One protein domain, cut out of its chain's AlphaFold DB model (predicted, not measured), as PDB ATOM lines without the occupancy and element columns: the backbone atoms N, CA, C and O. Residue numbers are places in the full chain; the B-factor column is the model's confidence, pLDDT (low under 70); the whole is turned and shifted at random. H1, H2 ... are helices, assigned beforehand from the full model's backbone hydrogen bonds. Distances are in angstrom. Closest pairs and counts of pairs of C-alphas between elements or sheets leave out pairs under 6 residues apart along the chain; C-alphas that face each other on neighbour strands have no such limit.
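What this domain is: This is residues 18 to 113 of the 131 residues of the protein "Di-haem cytochrome c peroxidase" of Photobacterium aphoticum (UniProt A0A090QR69). The domain has little regular structure: a loose frame of loops with the longest helix, H4, along one side, H1, H2 and H3 toward one end and H5 toward the other. The 96 printed residues include five named helices, H1 to H5, and no named strand; the class is all helix, with 28 residues in named elements. The radius of gyration of the C-alphas is 16.3 A; the spans are 48 by 30 by 23 A.

Where its parts are: H4, residues 52 to 62, starts at C-alpha 52 (294.129, 232.196, 295.793) and is 15.3 A long. H1 is residues 18 to 22, H2 26 to 29, H3 38 to 41, and H5 75 to 78, ending at C-alpha 78 (275.003, 231.264, 280.266).

How they stand to each other: H4 is close to but not clearly touching H1, closest C-alphas Asn 52 and Glu 18, 6.1 A, and H5, Phe 62 and Cys 75, 5.1 A. H2 and H3 touch, closest C-alphas Tyr 28 and Val 38, 5.6 A. H1 and H4 have every O i to N i+4 pair within hydrogen-bond range; H2, H3 and H5 are too short for one.

The domain as a whole: The printed part has no cut. H4 to H5 is a long link. Residues 26 to 36 have pLDDT under 70.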
ATOM      1  N   GLU A  18     291.102 232.013 300.008       88.81
ATOM      2  CA  GLU A  18     291.455 231.126 301.121       88.81
ATOM      3  C   GLU A  18     290.878 231.653 302.441       88.81
ATOM      4  O   GLU A  18     290.222 230.904 303.171       88.81
ATOM      5  N   ALA A  19     291.017 232.957 302.712       86.56
ATOM      6  CA  ALA A  19     290.381 233.577 303.873       86.56
ATOM      7  C   ALA A  19     288.852 233.549 303.788       86.56
ATOM      8  O   ALA A  19     288.195 233.304 304.800       86.56
ATOM      9  N   TYR A  20     288.268 233.743 302.601       83.69
ATOM     10  CA  TYR A  20     286.818 233.645 302.415       83.69
ATOM     11  C   TYR A  20     286.287 232.249 302.776       83.69
ATOM     12  O   TYR A  20     285.261 232.128 303.447       83.69
ATOM     13  N   LEU A  21     287.003 231.190 302.383       82.25
ATOM     14  CA  LEU A  21     286.661 229.816 302.753       82.25
ATOM     15  C   LEU A  21     286.843 229.554 304.250       82.25
ATOM     16  O   LEU A  21     285.984 228.934 304.874       82.25
ATOM     17  N   ALA A  22     287.917 230.066 304.851       82.12
ATOM     18  CA  ALA A  22     288.138 229.955 306.292       82.12
ATOM     19  C   ALA A  22     287.068 230.704 307.111       82.12
ATOM     20  O   ALA A  22     286.710 230.272 308.208       82.12
ATOM     21  N   ALA A  23     286.532 231.799 306.570       82.12
ATOM     22  CA  ALA A  23     285.511 232.636 307.195       82.12
ATOM     23  C   ALA A  23     284.067 232.173 306.920       82.12
ATOM     24  O   ALA A  23     283.121 232.886 307.271       82.12
ATOM     25  N   GLN A  24     283.865 231.002 306.302       75.69
ATOM     26  CA  GLN A  24     282.525 230.495 306.008       75.69
ATOM     27  C   GLN A  24     281.650 230.427 307.273       75.69
ATOM     28  O   GLN A  24     282.099 229.952 308.323       75.69
ATOM     29  N   PRO A  25     280.372 230.849 307.193       74.50
ATOM     30  CA  PRO A  25     279.491 230.843 308.346       74.50
ATOM     31  C   PRO A  25     279.353 229.454 308.969       74.50
ATOM     32  O   PRO A  25     279.217 228.445 308.273       74.50
ATOM     33  N   LEU A  26     279.263 229.407 310.302       67.50
ATOM     34  CA  LEU A  26     279.154 228.147 311.042       67.50
ATOM     35  C   LEU A  26     277.963 227.276 310.609       67.50
ATOM     36  O   LEU A  26     277.998 226.070 310.811       67.50
ATOM     37  N   HIS A  27     276.907 227.836 310.012       67.75
ATOM     38  CA  HIS A  27     275.770 227.045 309.526       67.75
ATOM     39  C   HIS A  27     276.095 226.164 308.303       67.75
ATOM     40  O   HIS A  27     275.385 225.188 308.085       67.75
ATOM     41  N   TYR A  28     277.181 226.435 307.566       62.81
ATOM     42  CA  TYR A  28     277.714 225.528 306.535       62.81
ATOM     43  C   TYR A  28     278.623 224.437 307.117       62.81
ATOM     44  O   TYR A  28     278.747 223.357 306.540       62.81
ATOM     45  N   THR A  29     279.255 224.693 308.265       64.88
ATOM     46  CA  THR A  29     280.313 223.832 308.819       64.88
ATOM     47  C   THR A  29     279.909 223.040 310.063       64.88
ATOM     48  O   THR A  29     280.664 222.171 310.505       64.88
ATOM     49  N   ARG A  30     278.722 223.297 310.627       63.28
ATOM     50  CA  ARG A  30     278.240 222.692 311.876       63.28
ATOM     51  C   ARG A  30     277.539 221.352 311.635       63.28
ATOM     52  O   ARG A  30     276.515 221.272 310.964       63.28
ATOM     53  N   THR A  31     278.021 220.314 312.314       59.06
ATOM     54  CA  THR A  31     277.455 218.953 312.336       59.06
ATOM     55  C   THR A  31     276.044 218.851 312.929       59.06
ATOM     56  O   THR A  31     275.371 217.852 312.710       59.06
ATOM     57  N   THR A  32     275.587 219.865 313.671       59.56
ATOM     58  CA  THR A  32     274.307 219.887 314.403       59.56
ATOM     59  C   THR A  32     273.253 220.833 313.808       59.56
ATOM     60  O   THR A  32     272.305 221.206 314.497       59.56
ATOM     61  N   SER A  33     273.393 221.250 312.543       65.44
ATOM     62  CA  SER A  33     272.311 221.966 311.847       65.44
ATOM     63  C   SER A  33     271.066 221.068 311.708       65.44
ATOM     64  O   SER A  33     271.224 219.882 311.405       65.44
ATOM     65  N   PRO A  34     269.833 221.603 311.838       64.88
ATOM     66  CA  PRO A  34     268.599 220.859 311.557       64.88
ATOM     67  C   PRO A  34     268.540 220.264 310.139       64.88
ATOM     68  O   PRO A  34     267.784 219.329 309.901       64.88
ATOM     69  N   MET A  35     269.339 220.797 309.204       64.56
ATOM     70  CA  MET A  35     269.443 220.335 307.812       64.56
ATOM     71  C   MET A  35     270.659 219.420 307.553       64.56
ATOM     72  O   MET A  35     270.939 219.078 306.407       64.56
ATOM     73  N   GLY A  36     271.380 219.005 308.600       68.62
ATOM     74  CA  GLY A  36     272.566 218.152 308.492       68.62
ATOM     75  C   GLY A  36     273.863 218.902 308.162       68.62
ATOM     76  O   GLY A  36     273.899 220.126 308.046       68.62
ATOM     77  N   ASN A  37     274.963 218.151 308.056       74.69
ATOM     78  CA  ASN A  37     276.292 218.698 307.781       74.69
ATOM     79  C   ASN A  37     276.517 218.875 306.270       74.69
ATOM     80  O   ASN A  37     276.769 217.897 305.560       74.69
ATOM     81  N   VAL A  38     276.482 220.121 305.795       74.75
ATOM     82  CA  VAL A  38     276.684 220.464 304.377       74.75
ATOM     83  C   VAL A  38     278.098 220.109 303.892       74.75
ATOM     84  O   VAL A  38     278.258 219.730 302.735       74.75
ATOM     85  N   ARG A  39     279.109 220.091 304.775       77.06
ATOM     86  CA  ARG A  39     280.489 219.702 304.413       77.06
ATOM     87  C   ARG A  39     280.607 218.274 303.891       77.06
ATOM     88  O   ARG A  39     281.534 217.985 303.154       77.06
ATOM     89  N   ILE A  40     279.694 217.373 304.263       78.62
ATOM     90  CA  ILE A  40     279.709 215.984 303.766       78.62
ATOM     91  C   ILE A  40     279.300 215.922 302.286       78.62
ATOM     92  O   ILE A  40     279.583 214.938 301.609       78.62
ATOM     93  N   GLN A  41     278.617 216.953 301.779       79.69
ATOM     94  CA  GLN A  41     278.239 217.044 300.369       79.69
ATOM     95  C   GLN A  41     279.248 217.827 299.525       79.69
ATOM     96  O   GLN A  41     279.058 217.899 298.315       79.69
ATOM     97  N   ASP A  42     280.291 218.397 300.139       83.06
ATOM     98  CA  ASP A  42     281.360 219.087 299.421       83.06
ATOM     99  C   ASP A  42     282.087 218.100 298.498       83.06
ATOM    100  O   ASP A  42     282.596 217.066 298.937       83.06
ATOM    101  N   ASN A  43     282.076 218.400 297.205       86.31
ATOM    102  CA  ASN A  43     282.649 217.586 296.147       86.31
ATOM    103  C   ASN A  43     284.030 218.080 295.692       86.31
ATOM    104  O   ASN A  43     284.567 217.534 294.725       86.31
ATOM    105  N   THR A  44     284.603 219.079 296.374       85.81
ATOM    106  CA  THR A  44     285.941 219.595 296.077       85.81
ATOM    107  C   THR A  44     286.969 218.460 296.194       85.81
ATOM    108  O   THR A  44     287.101 217.864 297.270       85.81
ATOM    109  N   PRO A  45     287.695 218.118 295.112       86.19
ATOM    110  CA  PRO A  45     288.685 217.048 295.148       86.19
ATOM    111  C   PRO A  45     289.811 217.347 296.140       86.19
ATOM    112  O   PRO A  45     290.292 218.475 296.230       86.19
ATOM    113  N   PHE A  46     290.269 216.322 296.863       87.19
ATOM    114  CA  PHE A  46     291.350 216.471 297.847       87.19
ATOM    115  C   PHE A  46     292.680 216.911 297.211       87.19
ATOM    116  O   PHE A  46     293.478 217.596 297.844       87.19
ATOM    117  N   ASP A  47     292.916 216.526 295.959       92.56
ATOM    118  CA  ASP A  47     294.103 216.855 295.171       92.56
ATOM    119  C   ASP A  47     294.011 218.211 294.449       92.56
ATOM    120  O   ASP A  47     294.994 218.651 293.857       92.56
ATOM    121  N   ASN A  48     292.867 218.897 294.531       89.38
ATOM    122  CA  ASN A  48     292.663 220.226 293.955       89.38
ATOM    123  C   ASN A  48     292.013 221.187 294.970       89.38
ATOM    124  O   ASN A  48     290.859 221.595 294.790       89.38
ATOM    125  N   PRO A  49     292.724 221.542 296.057       90.50
ATOM    126  CA  PRO A  49     292.222 222.508 297.020       90.50
ATOM    127  C   PRO A  49     292.090 223.897 296.385       90.50
ATOM    128  O   PRO A  49     292.875 224.297 295.523       90.50
ATOM    129  N   VAL A  50     291.111 224.668 296.857       90.12
ATOM    130  CA  VAL A  50     290.964 226.065 296.445       90.12
ATOM    131  C   VAL A  50     292.141 226.872 296.987       90.12
ATOM    132  O   VAL A  50     292.344 226.946 298.195       90.12
ATOM    133  N   THR A  51     292.882 227.501 296.081       92.88
ATOM    134  CA  THR A  51     293.969 228.433 296.395       92.88
ATOM    135  C   THR A  51     293.664 229.796 295.798       92.88
ATOM    136  O   THR A  51     292.914 229.901 294.821       92.88
ATOM    137  N   ASN A  52     294.294 230.846 296.324       89.88
ATOM    138  CA  ASN A  52     294.129 232.196 295.793       89.88
ATOM    139  C   ASN A  52     294.486 232.288 294.299       89.88
ATOM    140  O   ASN A  52     293.719 232.830 293.501       89.88
ATOM    141  N   ALA A  53     295.604 231.677 293.900       90.75
ATOM    142  CA  ALA A  53     296.029 231.622 292.503       90.75
ATOM    143  C   ALA A  53     295.076 230.785 291.630       90.75
ATOM    144  O   ALA A  53     294.698 231.220 290.542       90.75
ATOM    145  N   GLY A  54     294.656 229.607 292.107       91.94
ATOM    146  CA  GLY A  54     293.754 228.723 291.366       91.94
ATOM    147  C   GLY A  54     292.371 229.339 291.147       91.94
ATOM    148  O   GLY A  54     291.851 229.309 290.033       91.94
ATOM    149  N   ALA A  55     291.799 229.965 292.176       90.62
ATOM    150  CA  ALA A  55     290.513 230.649 292.080       90.62
ATOM    151  C   ALA A  55     290.578 231.892 291.179       90.62
ATOM    152  O   ALA A  55     289.660 232.127 290.390       90.62
ATOM    153  N   ALA A  56     291.670 232.664 291.235       89.06
ATOM    154  CA  ALA A  56     291.881 233.792 290.329       89.06
ATOM    155  C   ALA A  56     291.972 233.338 288.863       89.06
ATOM    156  O   ALA A  56     291.292 233.902 288.004       89.06
ATOM    157  N   LEU A  57     292.743 232.282 288.581       91.75
ATOM    158  CA  LEU A  57     292.822 231.684 287.247       91.75
ATOM    159  C   LEU A  57     291.455 231.165 286.782       91.75
ATOM    160  O   LEU A  57     291.043 231.445 285.657       91.75
ATOM    161  N   GLY A  58     290.734 230.455 287.653       91.69
ATOM    162  CA  GLY A  58     289.390 229.959 287.371       91.69
ATOM    163  C   GLY A  58     288.424 231.085 287.009       91.69
ATOM    164  O   GLY A  58     287.685 230.960 286.036       91.69
ATOM    165  N   ARG A  59     288.485 232.221 287.718       89.94
ATOM    166  CA  ARG A  59     287.698 233.412 287.376       89.94
ATOM    167  C   ARG A  59     288.042 233.930 285.981       89.94
ATOM    168  O   ARG A  59     287.130 234.216 285.226       89.94
ATOM    169  N   ILE A  60     289.320 234.037 285.621       89.50
ATOM    170  CA  ILE A  60     289.721 234.502 284.281       89.50
ATOM    171  C   ILE A  60     289.151 233.575 283.199       89.50
ATOM    172  O   ILE A  60     288.512 234.042 282.261       89.50
ATOM    173  N   ILE A  61     289.332 232.265 283.372       93.19
ATOM    174  CA  ILE A  61     288.843 231.226 282.456       93.19
ATOM    175  C   ILE A  61     287.316 231.266 282.312       93.19
ATOM    176  O   ILE A  61     286.804 231.113 281.209       93.19
ATOM    177  N   PHE A  62     286.587 231.519 283.401       92.69
ATOM    178  CA  PHE A  62     285.122 231.561 283.409       92.69
ATOM    179  C   PHE A  62     284.535 232.607 282.445       92.69
ATOM    180  O   PHE A  62     283.467 232.388 281.870       92.69
ATOM    181  N   TYR A  63     285.245 233.719 282.247       91.19
ATOM    182  CA  TYR A  63     284.846 234.814 281.356       91.19
ATOM    183  C   TYR A  63     285.589 234.796 280.003       91.19
ATOM    184  O   TYR A  63     285.354 235.665 279.163       91.19
ATOM    185  N   ASP A  64     286.483 233.831 279.753       91.62
ATOM    186  CA  ASP A  64     287.287 233.793 278.527       91.62
ATOM    187  C   ASP A  64     286.525 233.139 277.368       91.62
ATOM    188  O   ASP A  64     286.344 231.921 277.312       91.62
ATOM    189  N   VAL A  65     286.114 233.950 276.392       90.69
ATOM    190  CA  VAL A  65     285.408 233.450 275.205       90.69
ATOM    191  C   VAL A  65     286.279 232.602 274.291       90.69
ATOM    192  O   VAL A  65     285.742 231.818 273.511       90.69
ATOM    193  N   ARG A  66     287.610 232.707 274.390       92.56
ATOM    194  CA  ARG A  66     288.546 231.966 273.527       92.56
ATOM    195  C   ARG A  66     288.513 230.457 273.755       92.56
ATOM    196  O   ARG A  66     289.126 229.702 273.008       92.56
ATOM    197  N   LEU A  67     287.808 230.021 274.797       90.50
ATOM    198  CA  LEU A  67     287.558 228.615 275.087       90.50
ATOM    199  C   LEU A  67     286.369 228.047 274.304       90.50
ATOM    200  O   LEU A  67     286.229 226.827 274.223       90.50
ATOM    201  N   SER A  68     285.533 228.897 273.702       89.62
ATOM    202  CA  SER A  68     284.483 228.455 272.780       89.62
ATOM    203  C   SER A  68     285.025 228.213 271.373       89.62
ATOM    204  O   SER A  68     285.976 228.853 270.928       89.62
ATOM    205  N   ALA A  69     284.374 227.311 270.632       92.25
ATOM    206  CA  ALA A  69     284.818 226.880 269.304       92.25
ATOM    207  C   ALA A  69     284.943 228.019 268.270       92.25
ATOM    208  O   ALA A  69     285.697 227.892 267.307       92.25
ATOM    209  N   ASN A  70     284.208 229.118 268.450       91.94
ATOM    210  CA  ASN A  70     284.198 230.276 267.553       91.94
ATOM    211  C   ASN A  70     284.537 231.603 268.260       91.94
ATOM    212  O   ASN A  70     284.388 232.661 267.653       91.94
ATOM    213  N   ASN A  71     285.018 231.556 269.506       91.75
ATOM    214  CA  ASN A  71     285.369 232.723 270.318       91.75
ATOM    215  C   ASN A  71     284.205 233.684 270.647       91.75
ATOM    216  O   ASN A  71     284.453 234.872 270.850       91.75
ATOM    217  N   THR A  72     282.950 233.220 270.690       89.38
ATOM    218  CA  THR A  72     281.787 234.100 270.933       89.38
ATOM    219  C   THR A  72     281.098 233.911 272.280       89.38
ATOM    220  O   THR A  72     280.334 234.786 272.675       89.38
ATOM    221  N   VAL A  73     281.314 232.795 272.979       91.25
ATOM    222  CA  VAL A  73     280.665 232.515 274.274       91.25
ATOM    223  C   VAL A  73     281.686 232.083 275.320       91.25
ATOM    224  O   VAL A  73     282.731 231.533 274.989       91.25
ATOM    225  N   SER A  74     281.382 232.332 276.588       93.12
ATOM    226  CA  SER A  74     282.141 231.849 277.746       93.12
ATOM    227  C   SER A  74     281.198 231.155 278.730       93.12
ATOM    228  O   SER A  74     279.982 231.120 278.519       93.12
ATOM    229  N   CYS A  75     281.722 230.635 279.843       92.62
ATOM    230  CA  CYS A  75     280.875 230.097 280.907       92.62
ATOM    231  C   CYS A  75     279.899 231.169 281.425       92.62
ATOM    232  O   CYS A  75     278.717 230.886 281.636       92.62
ATOM    233  N   ALA A  76     280.375 232.411 281.556       92.75
ATOM    234  CA  ALA A  76     279.585 233.548 282.014       92.75
ATOM    235  C   ALA A  76     278.414 233.907 281.086       92.75
ATOM    236  O   ALA A  76     277.394 234.383 281.577       92.75
ATOM    237  N   SER A  77     278.502 233.602 279.785       92.19
ATOM    238  CA  SER A  77     277.432 233.892 278.817       92.19
ATOM    239  C   SER A  77     276.117 233.165 279.130       92.19
ATOM    240  O   SER A  77     275.052 233.650 278.762       92.19
ATOM    241  N   CYS A  78     276.181 232.009 279.802       92.56
ATOM    242  CA  CYS A  78     275.003 231.264 280.266       92.56
ATOM    243  C   CYS A  78     274.872 231.253 281.799       92.56
ATOM    244  O   CYS A  78     273.824 230.891 282.323       92.56
ATOM    245  N   HIS A  79     275.921 231.601 282.546       93.31
ATOM    246  CA  HIS A  79     275.949 231.555 284.010       93.31
ATOM    247  C   HIS A  79     276.292 232.931 284.590       93.31
ATOM    248  O   HIS A  79     277.316 233.107 285.254       93.31
ATOM    249  N   ALA A  80     275.415 233.907 284.352       91.44
ATOM    250  CA  ALA A  80     275.636 235.301 284.722       91.44
ATOM    251  C   ALA A  80     275.618 235.501 286.245       91.44
ATOM    252  O   ALA A  80     274.643 235.167 286.927       91.44
ATOM    253  N   GLN A  81     276.696 236.068 286.794       89.81
ATOM    254  CA  GLN A  81     276.874 236.242 288.239       89.81
ATOM    255  C   GLN A  81     275.765 237.101 288.876       89.81
ATOM    256  O   GLN A  81     275.266 236.758 289.946       89.81
ATOM    257  N   GLU A  82     275.328 238.166 288.203       90.06
ATOM    258  CA  GLU A  82     274.241 239.061 288.643       90.06
ATOM    259  C   GLU A  82     272.872 238.379 288.766       90.06
ATOM    260  O   GLU A  82     272.006 238.835 289.511       90.06
ATOM    261  N   HIS A  83     272.700 237.240 288.097       91.81
ATOM    262  CA  HIS A  83     271.506 236.407 288.182       91.81
ATOM    263  C   HIS A  83     271.732 235.161 289.045       91.81
ATOM    264  O   HIS A  83     271.000 234.187 288.939       91.81
ATOM    265  N   GLY A  84     272.744 235.166 289.917       91.31
ATOM    266  CA  GLY A  84     273.067 234.012 290.754       91.31
ATOM    267  C   GLY A  84     273.706 232.873 289.962       91.31
ATOM    268  O   GLY A  84     273.467 231.705 290.265       91.31
ATOM    269  N   PHE A  85     274.514 233.199 288.952       93.69
ATOM    270  CA  PHE A  85     275.200 232.253 288.063       93.69
ATOM    271  C   PHE A  85     274.255 231.374 287.232       93.69
ATOM    272  O   PHE A  85     274.534 230.197 286.999       93.69
ATOM    273  N   THR A  86     273.136 231.942 286.787       93.69
ATOM    274  CA  THR A  86     272.197 231.332 285.834       93.69
ATOM    275  C   THR A  86     271.916 232.298 284.684       93.69
ATOM    276  O   THR A  86     272.229 233.483 284.773       93.69
ATOM    277  N   ASP A  87     271.302 231.798 283.618       93.19
ATOM    278  CA  ASP A  87     270.699 232.625 282.575       93.19
ATOM    279  C   ASP A  87     269.268 232.994 283.012       93.19
ATOM    280  O   ASP A  87     268.551 232.108 283.483       93.19
ATOM    281  N   PRO A  88     268.825 234.259 282.904       93.12
ATOM    282  CA  PRO A  88     267.421 234.624 283.102       93.12
ATOM    283  C   PRO A  88     266.504 234.120 281.972       93.12
ATOM    284  O   PRO A  88     265.280 234.112 282.127       93.12
ATOM    285  N   LYS A  89     267.056 233.721 280.819       92.25
ATOM    286  CA  LYS A  89     266.300 233.121 279.715       92.25
ATOM    287  C   LYS A  89     265.996 231.655 279.997       92.25
ATOM    288  O   LYS A  89     266.841 230.901 280.469       92.25
ATOM    289  N   ALA A  90     264.815 231.222 279.551       90.81
ATOM    290  CA  ALA A  90     264.390 229.829 279.667       90.81
ATOM    291  C   ALA A  90     265.352 228.833 278.983       90.81
ATOM    292  O   ALA A  90     265.532 227.710 279.452       90.81
ATOM    293  N   PHE A  91     265.958 229.263 277.875       91.62
ATOM    294  CA  PHE A  91     266.976 228.541 277.123       91.62
ATOM    295  C   PHE A  91     268.069 229.529 276.720       91.62
ATOM    296  O   PHE A  91     267.768 230.609 276.205       91.62
ATOM    297  N   SER A  92     269.322 229.151 276.944       91.56
ATOM    298  CA  SER A  92     270.478 229.978 276.615       91.56
ATOM    299  C   SER A  92     270.777 229.936 275.122       91.56
ATOM    300  O   SER A  92     270.381 229.005 274.419       91.56
ATOM    301  N   VAL A  93     271.483 230.949 274.626       91.69
ATOM    302  CA  VAL A  93     271.958 230.989 273.238       91.69
ATOM    303  C   VAL A  93     273.369 230.412 273.201       91.69
ATOM    304  O   VAL A  93     274.271 230.933 273.849       91.69
ATOM    305  N   GLY A  94     273.550 229.324 272.459       89.00
ATOM    306  CA  GLY A  94     274.845 228.683 272.268       89.00
ATOM    307  C   GLY A  94     275.731 229.408 271.263       89.00
ATOM    308  O   GLY A  94     275.301 230.331 270.570       89.00
ATOM    309  N   PHE A  95     276.967 228.933 271.120       88.81
ATOM    310  CA  PHE A  95     277.956 229.560 270.240       88.81
ATOM    311  C   PHE A  95     277.545 229.593 268.756       88.81
ATOM    312  O   PHE A  95     277.889 230.530 268.045       88.81
ATOM    313  N   GLU A  96     276.752 228.624 268.287       90.19
ATOM    314  CA  GLU A  96     276.204 228.601 266.917       90.19
ATOM    315  C   GLU A  96     274.941 229.473 266.745       90.19
ATOM    316  O   GLU A  96     274.271 229.398 265.718       90.19
ATOM    317  N   GLY A  97     274.550 230.253 267.760       87.88
ATOM    318  CA  GLY A  97     273.336 231.081 267.752       87.88
ATOM    319  C   GLY A  97     272.026 230.313 267.982       87.88
ATOM    320  O   GLY A  97     270.962 230.922 268.073       87.88
ATOM    321  N   GLY A  98     272.079 228.983 268.094       89.81
ATOM    322  CA  GLY A  98     270.931 228.142 268.443       89.81
ATOM    323  C   GLY A  98     270.638 228.121 269.947       89.81
ATOM    324  O   GLY A  98     271.514 228.397 270.762       89.81
ATOM    325  N   LEU A  99     269.414 227.744 270.324       91.19
ATOM    326  CA  LEU A  99     269.033 227.591 271.731       91.19
ATOM    327  C   LEU A  99     269.560 226.282 272.336       91.19
ATOM    328  O   LEU A  99     269.623 225.241 271.669       91.19
ATOM    329  N   THR A 100     269.896 226.319 273.622       87.94
ATOM    330  CA  THR A 100     270.204 225.123 274.410       87.94
ATOM    331  C   THR A 100     268.952 224.277 274.629       87.94
ATOM    332  O   THR A 100     267.822 224.756 274.609       87.94
ATOM    333  N   GLY A 101     269.137 222.978 274.876       86.44
ATOM    334  CA  GLY A 101     268.014 222.072 275.153       86.44
ATOM    335  C   GLY A 101     267.443 222.184 276.571       86.44
ATOM    336  O   GLY A 101     266.469 221.503 276.886       86.44
ATOM    337  N   ARG A 102     268.080 222.966 277.452       86.44
ATOM    338  CA  ARG A 102     267.726 223.113 278.871       86.44
ATOM    339  C   ARG A 102     268.085 224.509 279.366       86.44
ATOM    340  O   ARG A 102     269.041 225.108 278.872       86.44
ATOM    341  N   HIS A 103     267.354 224.956 280.378       90.12
ATOM    342  CA  HIS A 103     267.700 226.136 281.157       90.12
ATOM    343  C   HIS A 103     269.091 225.973 281.774       90.12
ATOM    344  O   HIS A 103     269.419 224.898 282.291       90.12
ATOM    345  N   SER A 104     269.893 227.033 281.731       91.44
ATOM    346  CA  SER A 104     271.169 227.077 282.438       91.44
ATOM    347  C   SER A 104     270.920 226.970 283.943       91.44
ATOM    348  O   SER A 104     270.070 227.666 284.480       91.44
ATOM    349  N   MET A 105     271.584 226.062 284.644       90.06
ATOM    350  CA  MET A 105     271.387 225.930 286.089       90.06
ATOM    351  C   MET A 105     272.229 226.963 286.835       90.06
ATOM    352  O   MET A 105     273.357 227.242 286.438       90.06
ATOM    353  N   SER A 106     271.732 227.468 287.962       91.81
ATOM    354  CA  SER A 106     272.552 228.265 288.872       91.81
ATOM    355  C   SER A 106     273.775 227.475 289.346       91.81
ATOM    356  O   SER A 106     273.613 226.409 289.933       91.81
ATOM    357  N   LEU A 107     274.982 228.017 289.147       91.38
ATOM    358  CA  LEU A 107     276.229 227.456 289.703       91.38
ATOM    359  C   LEU A 107     276.421 227.750 291.194       91.38
ATOM    360  O   LEU A 107     277.379 227.272 291.808       91.38
ATOM    361  N   SER A 108     275.502 228.502 291.800       89.00
ATOM    362  CA  SER A 108     275.527 228.755 293.234       89.00
ATOM    363  C   SER A 108     275.415 227.427 293.981       89.00
ATOM    364  O   SER A 108     274.477 226.662 293.776       89.00
ATOM    365  N   ASN A 109     276.372 227.150 294.868       85.88
ATOM    366  CA  ASN A 109     276.457 225.910 295.649       85.88
ATOM    367  C   ASN A 109     276.739 224.626 294.846       85.88
ATOM    368  O   ASN A 109     276.577 223.542 295.402       85.88
ATOM    369  N   ALA A 110     277.213 224.711 293.597       87.62
ATOM    370  CA  ALA A 110     277.554 223.530 292.790       87.62
ATOM    371  C   ALA A 110     278.546 222.572 293.480       87.62
ATOM    372  O   ALA A 110     278.460 221.355 293.301       87.62
ATOM    373  N   ALA A 111     279.430 223.113 294.326       85.50
ATOM    374  CA  ALA A 111     280.368 222.343 295.141       85.50
ATOM    375  C   ALA A 111     279.681 221.372 296.120       85.50
ATOM    376  O   ALA A 111     280.282 220.392 296.526       85.50
ATOM    377  N   TYR A 112     278.415 221.598 296.484       83.44
ATOM    378  CA  TYR A 112     277.687 220.776 297.458       83.44
ATOM    379  C   TYR A 112     276.705 219.785 296.814       83.44
ATOM    380  O   TYR A 112     275.839 219.225 297.488       83.44
ATOM    381  N   TYR A 113     276.808 219.565 295.500       79.94
ATOM    382  CA  TYR A 113     276.045 218.538 294.795       79.94
ATOM    383  C   TYR A 113     276.913 217.313 294.527       79.94
ATOM    384  O   TYR A 113     278.071 217.416 294.136       79.94
TER     385      TYR A 113